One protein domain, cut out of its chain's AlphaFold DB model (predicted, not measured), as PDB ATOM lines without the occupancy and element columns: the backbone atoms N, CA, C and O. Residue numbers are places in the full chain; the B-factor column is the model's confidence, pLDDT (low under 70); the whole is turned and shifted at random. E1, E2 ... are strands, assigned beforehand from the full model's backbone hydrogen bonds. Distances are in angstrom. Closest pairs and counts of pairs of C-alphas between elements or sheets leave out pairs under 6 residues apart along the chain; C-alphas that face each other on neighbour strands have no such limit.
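Overview. This is residues 24 to 46 and 67 to 93 of the 181 residues of an uncharacterized protein of Streptomyces sp. 1331.2 (UniProt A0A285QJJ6). With little regular structure, the chain winds into a thin, flat slab: E1 and E3 lie side by side along one edge, E2 lies along the opposite edge, and unnamed residues 24 to 36 and 73 to 86 wind between. The 50 printed residues have no named helix and three named strands, E1, E2, E3 along the chain, holding 14 residues; the class is all strand, and E1 and E3 form a parallel sheet. The whole is compact, with radius of gyration of the C-alphas 10.5 A and spans of 31 by 21 by 7 A.

Arrangement. Residues 24 to 25 pair, parallel, with residues 71 to 72 of E2, residues 70 to 72. E1, residues 37 to 43, is the parallel neighbour of E3, residues 87 to 90, at 14 degrees; N 41 and O 87 are within hydrogen-bond range at 2.8 A. Residues 37 to 39 of E1 pair, antiparallel, with residues 82 to 83. E2 pairs with no named strand and is apart from E1 and E3.

Along the chain. E1 runs 19.9 A from C-alpha 37 at (13.455, 6.214, -21.656). E2 measures 6.9 A. E3 runs 10.5 A to C-alpha 90 at (30.495, -1.771, -15.284).

Size, cuts and confidence. Residues 47 to 66 are not printed; C-alphas 46 and 67, the farthest apart, are 33.3 A apart across the cut. The link E2 to E3 is long. Residues 67 to 68 have pLDDT under 70.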
ATOM      1  N   SER A  24      26.424  15.110 -21.203       78.25
ATOM      2  CA  SER A  24      27.623  15.272 -22.041       78.25
ATOM      3  C   SER A  24      28.864  14.995 -21.210       78.25
ATOM      4  O   SER A  24      29.329  15.844 -20.455       78.25
ATOM      5  N   ILE A  25      29.363  13.768 -21.305       75.38
ATOM      6  CA  ILE A  25      30.466  13.263 -20.502       75.38
ATOM      7  C   ILE A  25      31.751  13.587 -21.246       75.38
ATOM      8  O   ILE A  25      32.143  12.803 -22.084       75.38
ATOM      9  N   GLY A  26      32.477  14.665 -20.974       75.06
ATOM     10  CA  GLY A  26      33.753  14.934 -21.668       75.06
ATOM     11  C   GLY A  26      34.855  13.866 -21.474       75.06
ATOM     12  O   GLY A  26      36.016  14.211 -21.644       75.06
ATOM     13  N   ALA A  27      34.515  12.613 -21.094       73.19
ATOM     14  CA  ALA A  27      35.200  11.671 -20.218       73.19
ATOM     15  C   ALA A  27      34.685  10.166 -20.256       73.19
ATOM     16  O   ALA A  27      33.708   9.874 -19.580       73.19
ATOM     17  N   MET A  28      35.338   9.186 -20.933       79.00
ATOM     18  CA  MET A  28      35.130   7.700 -20.836       79.00
ATOM     19  C   MET A  28      36.248   6.776 -21.470       79.00
ATOM     20  O   MET A  28      36.290   6.619 -22.686       79.00
ATOM     21  N   THR A  29      37.031   6.007 -20.676       74.31
ATOM     22  CA  THR A  29      37.801   4.778 -21.087       74.31
ATOM     23  C   THR A  29      37.469   3.551 -20.218       74.31
ATOM     24  O   THR A  29      38.313   2.747 -19.811       74.31
ATOM     25  N   GLY A  30      36.181   3.350 -19.961       75.62
ATOM     26  CA  GLY A  30      35.657   2.044 -19.575       75.62
ATOM     27  C   GLY A  30      34.193   2.079 -19.194       75.62
ATOM     28  O   GLY A  30      33.596   3.148 -19.240       75.62
ATOM     29  N   GLY A  31      33.644   0.911 -18.869       72.88
ATOM     30  CA  GLY A  31      32.234   0.720 -18.583       72.88
ATOM     31  C   GLY A  31      31.311   0.973 -19.781       72.88
ATOM     32  O   GLY A  31      31.660   0.702 -20.929       72.88
ATOM     33  N   ALA A  32      30.111   1.473 -19.506       84.69
ATOM     34  CA  ALA A  32      28.989   1.640 -20.438       84.69
ATOM     35  C   ALA A  32      28.432   3.092 -20.427       84.69
ATOM     36  O   ALA A  32      28.789   3.861 -19.548       84.69
ATOM     37  N   VAL A  33      27.529   3.521 -21.325       83.81
ATOM     38  CA  VAL A  33      26.901   4.875 -21.259       83.81
ATOM     39  C   VAL A  33      25.466   4.904 -21.827       83.81
ATOM     40  O   VAL A  33      25.234   4.199 -22.804       83.81
ATOM     41  N   ALA A  34      24.554   5.736 -21.263       86.88
ATOM     42  CA  ALA A  34      23.189   6.080 -21.732       86.88
ATOM     43  C   ALA A  34      22.466   7.169 -20.814       86.88
ATOM     44  O   ALA A  34      22.958   7.446 -19.724       86.88
ATOM     45  N   SER A  35      21.379   7.851 -21.271       83.56
ATOM     46  CA  SER A  35      20.385   8.788 -20.590       83.56
ATOM     47  C   SER A  35      19.042   8.868 -21.410       83.56
ATOM     48  O   SER A  35      19.158   8.786 -22.632       83.56
ATOM     49  N   GLY A  36      17.804   8.881 -20.832       78.81
ATOM     50  CA  GLY A  36      16.503   8.798 -21.595       78.81
ATOM     51  C   GLY A  36      15.244   8.053 -21.012       78.81
ATOM     52  O   GLY A  36      14.838   8.320 -19.885       78.81
ATOM     53  N   ARG A  37      14.589   7.195 -21.842       77.38
ATOM     54  CA  ARG A  37      13.455   6.214 -21.656       77.38
ATOM     55  C   ARG A  37      13.812   4.698 -21.640       77.38
ATOM     56  O   ARG A  37      13.355   4.012 -22.548       77.38
ATOM     57  N   GLY A  38      14.591   4.154 -20.709       73.56
ATOM     58  CA  GLY A  38      14.657   2.706 -20.423       73.56
ATOM     59  C   GLY A  38      15.918   1.930 -20.799       73.56
ATOM     60  O   GLY A  38      15.955   0.716 -20.608       73.56
ATOM     61  N   ALA A  39      16.972   2.556 -21.338       82.88
ATOM     62  CA  ALA A  39      18.064   1.749 -21.908       82.88
ATOM     63  C   ALA A  39      19.029   1.155 -20.874       82.88
ATOM     64  O   ALA A  39      19.682   1.864 -20.106       82.88
ATOM     65  N   ARG A  40      19.192  -0.166 -20.943       85.25
ATOM     66  CA  ARG A  40      20.228  -0.912 -20.232       85.25
ATOM     67  C   ARG A  40      21.546  -0.941 -21.012       85.25
ATOM     68  O   ARG A  40      21.539  -1.189 -22.212       85.25
ATOM     69  N   ALA A  41      22.665  -0.776 -20.314       85.38
ATOM     70  CA  ALA A  41      24.016  -0.971 -20.827       85.38
ATOM     71  C   ALA A  41      24.850  -1.811 -19.832       85.38
ATOM     72  O   ALA A  41      24.571  -1.797 -18.634       85.38
ATOM     73  N   GLU A  42      25.840  -2.581 -20.295       89.25
ATOM     74  CA  GLU A  42      26.656  -3.444 -19.422       89.25
ATOM     75  C   GLU A  42      28.047  -3.720 -20.033       89.25
ATOM     76  O   GLU A  42      28.141  -4.147 -21.181       89.25
ATOM     77  N   ASP A  43      29.117  -3.484 -19.269       86.81
ATOM     78  CA  ASP A  43      30.510  -3.859 -19.562       86.81
ATOM     79  C   ASP A  43      30.951  -4.970 -18.594       86.81
ATOM     80  O   ASP A  43      30.633  -4.930 -17.405       86.81
ATOM     81  N   ARG A  44      31.686  -5.966 -19.100       84.88
ATOM     82  CA  ARG A  44      32.307  -7.066 -18.331       84.88
ATOM     83  C   ARG A  44      33.739  -7.370 -18.799       84.88
ATOM     84  O   ARG A  44      34.230  -8.485 -18.657       84.88
ATOM     85  N   SER A  45      34.393  -6.401 -19.437       81.50
ATOM     86  CA  SER A  45      35.706  -6.575 -20.065       81.50
ATOM     87  C   SER A  45      36.825  -6.841 -19.053       81.50
ATOM     88  O   SER A  45      36.898  -6.218 -17.999       81.50
ATOM     89  N   GLN A  46      37.765  -7.727 -19.385       75.75
ATOM     90  CA  GLN A  46      39.032  -7.800 -18.657       75.75
ATOM     91  C   GLN A  46      40.037  -6.835 -19.296       75.75
ATOM     92  O   GLN A  46      40.312  -6.898 -20.494       75.75
ATOM     93  N   PRO A  67      17.613  16.659 -25.501       69.81
ATOM     94  CA  PRO A  67      16.768  16.351 -24.365       69.81
ATOM     95  C   PRO A  67      16.574  14.859 -24.062       69.81
ATOM     96  O   PRO A  67      15.842  14.154 -24.752       69.81
ATOM     97  N   GLY A  68      17.188  14.376 -22.978       68.69
ATOM     98  CA  GLY A  68      17.137  12.967 -22.580       68.69
ATOM     99  C   GLY A  68      18.056  12.051 -23.391       68.69
ATOM    100  O   GLY A  68      17.688  10.904 -23.597       68.69
ATOM    101  N   GLY A  69      19.198  12.541 -23.891       73.50
ATOM    102  CA  GLY A  69      20.233  11.742 -24.576       73.50
ATOM    103  C   GLY A  69      21.595  11.740 -23.862       73.50
ATOM    104  O   GLY A  69      21.702  12.235 -22.747       73.50
ATOM    105  N   VAL A  70      22.661  11.239 -24.508       79.81
ATOM    106  CA  VAL A  70      24.069  11.386 -24.053       79.81
ATOM    107  C   VAL A  70      24.996  11.859 -25.183       79.81
ATOM    108  O   VAL A  70      24.742  11.601 -26.353       79.81
ATOM    109  N   SER A  71      26.091  12.508 -24.799       80.25
ATOM    110  CA  SER A  71      27.266  12.975 -25.542       80.25
ATOM    111  C   SER A  71      28.524  12.608 -24.721       80.25
ATOM    112  O   SER A  71      28.390  12.404 -23.511       80.25
ATOM    113  N   ILE A  72      29.721  12.460 -25.325       77.12
ATOM    114  CA  ILE A  72      30.963  12.021 -24.629       77.12
ATOM    115  C   ILE A  72      32.249  12.786 -25.114       77.12
ATOM    116  O   ILE A  72      32.158  13.523 -26.092       77.12
ATOM    117  N   GLY A  73      33.434  12.625 -24.469       76.31
ATOM    118  CA  GLY A  73      34.745  13.225 -24.834       76.31
ATOM    119  C   GLY A  73      36.100  12.482 -24.552       76.31
ATOM    120  O   GLY A  73      36.884  12.417 -25.490       76.31
ATOM    121  N   THR A  74      36.459  11.984 -23.337       72.56
ATOM    122  CA  THR A  74      37.857  11.537 -22.954       72.56
ATOM    123  C   THR A  74      38.012  10.413 -21.864       72.56
ATOM    124  O   THR A  74      37.726   9.278 -22.193       72.56
ATOM    125  N   MET A  75      38.435  10.692 -20.601       75.62
ATOM    126  CA  MET A  75      38.475   9.921 -19.301       75.62
ATOM    127  C   MET A  75      38.519   8.370 -19.309       75.62
ATOM    128  O   MET A  75      39.269   7.853 -20.116       75.62
ATOM    129  N   THR A  76      37.959   7.622 -18.307       73.12
ATOM    130  CA  THR A  76      38.675   6.380 -17.848       73.12
ATOM    131  C   THR A  76      37.935   5.213 -17.113       73.12
ATOM    132  O   THR A  76      38.589   4.395 -16.460       73.12
ATOM    133  N   GLY A  77      36.603   5.059 -17.200       73.56
ATOM    134  CA  GLY A  77      35.854   3.926 -16.592       73.56
ATOM    135  C   GLY A  77      34.344   4.198 -16.452       73.56
ATOM    136  O   GLY A  77      33.956   5.355 -16.601       73.56
ATOM    137  N   GLY A  78      33.527   3.198 -16.083       74.88
ATOM    138  CA  GLY A  78      32.169   3.394 -15.539       74.88
ATOM    139  C   GLY A  78      30.972   3.302 -16.503       74.88
ATOM    140  O   GLY A  78      31.088   3.506 -17.704       74.88
ATOM    141  N   ALA A  79      29.793   2.967 -15.958       82.75
ATOM    142  CA  ALA A  79      28.562   2.680 -16.707       82.75
ATOM    143  C   ALA A  79      27.457   3.754 -16.594       82.75
ATOM    144  O   ALA A  79      27.227   4.276 -15.506       82.75
ATOM    145  N   VAL A  80      26.719   4.044 -17.682       85.69
ATOM    146  CA  VAL A  80      25.552   4.963 -17.700       85.69
ATOM    147  C   VAL A  80      24.347   4.398 -18.506       85.69
ATOM    148  O   VAL A  80      24.506   3.470 -19.297       85.69
ATOM    149  N   ALA A  81      23.132   4.898 -18.236       84.62
ATOM    150  CA  ALA A  81      21.820   4.257 -18.447       84.62
ATOM    151  C   ALA A  81      20.787   5.212 -19.081       84.62
ATOM    152  O   ALA A  81      20.619   6.301 -18.535       84.62
ATOM    153  N   SER A  82      20.023   4.840 -20.132       85.50
ATOM    154  CA  SER A  82      19.019   5.755 -20.726       85.50
ATOM    155  C   SER A  82      17.755   6.017 -19.919       85.50
ATOM    156  O   SER A  82      16.690   5.768 -20.449       85.50
ATOM    157  N   GLY A  83      17.890   6.543 -18.686       79.06
ATOM    158  CA  GLY A  83      16.897   7.137 -17.764       79.06
ATOM    159  C   GLY A  83      15.892   6.222 -17.036       79.06
ATOM    160  O   GLY A  83      16.272   5.389 -16.221       79.06
ATOM    161  N   GLU A  84      14.596   6.450 -17.226       80.88
ATOM    162  CA  GLU A  84      13.497   5.732 -16.541       80.88
ATOM    163  C   GLU A  84      13.312   4.330 -17.162       80.88
ATOM    164  O   GLU A  84      13.203   4.253 -18.372       80.88
ATOM    165  N   ASP A  85      13.325   3.246 -16.369       81.38
ATOM    166  CA  ASP A  85      13.603   1.816 -16.711       81.38
ATOM    167  C   ASP A  85      15.060   1.471 -17.074       81.38
ATOM    168  O   ASP A  85      15.416   0.319 -17.335       81.38
ATOM    169  N   ALA A  86      15.943   2.458 -17.077       85.62
ATOM    170  CA  ALA A  86      17.267   2.283 -17.623       85.62
ATOM    171  C   ALA A  86      18.275   1.733 -16.629       85.62
ATOM    172  O   ALA A  86      18.147   1.861 -15.415       85.62
ATOM    173  N   THR A  87      19.323   1.110 -17.152       86.00
ATOM    174  CA  THR A  87      20.329   0.443 -16.328       86.00
ATOM    175  C   THR A  87      21.717   0.640 -16.915       86.00
ATOM    176  O   THR A  87      21.885   0.806 -18.118       86.00
ATOM    177  N   ALA A  88      22.730   0.605 -16.065       89.88
ATOM    178  CA  ALA A  88      24.108   0.548 -16.498       89.88
ATOM    179  C   ALA A  88      24.904  -0.323 -15.545       89.88
ATOM    180  O   ALA A  88      24.721  -0.221 -14.334       89.88
ATOM    181  N   VAL A  89      25.795  -1.149 -16.075       89.44
ATOM    182  CA  VAL A  89      26.684  -1.982 -15.268       89.44
ATOM    183  C   VAL A  89      28.100  -1.870 -15.823       89.44
ATOM    184  O   VAL A  89      28.306  -2.025 -17.021       89.44
ATOM    185  N   ASP A  90      29.078  -1.580 -14.971       85.50
ATOM    186  CA  ASP A  90      30.495  -1.771 -15.284       85.50
ATOM    187  C   ASP A  90      31.020  -2.814 -14.306       85.50
ATOM    188  O   ASP A  90      31.279  -2.526 -13.140       85.50
ATOM    189  N   ALA A  91      31.089  -4.046 -14.789       84.31
ATOM    190  CA  ALA A  91      31.733  -5.170 -14.135       84.31
ATOM    191  C   ALA A  91      33.007  -5.559 -14.910       84.31
ATOM    192  O   ALA A  91      33.371  -6.735 -14.983       84.31
ATOM    193  N   SER A  92      33.685  -4.575 -15.520       81.44
ATOM    194  CA  SER A  92      35.025  -4.773 -16.063       81.44
ATOM    195  C   SER A  92      36.057  -4.957 -14.946       81.44
ATOM    196  O   SER A  92      35.995  -4.335 -13.888       81.44
ATOM    197  N   THR A  93      37.023  -5.846 -15.177       80.19
ATOM    198  CA  THR A  93      38.035  -6.246 -14.187       80.19
ATOM    199  C   THR A  93      39.424  -5.878 -14.693       80.19
ATOM    200  O   THR A  93      39.794  -6.244 -15.807       80.19
TER     201      THR A  93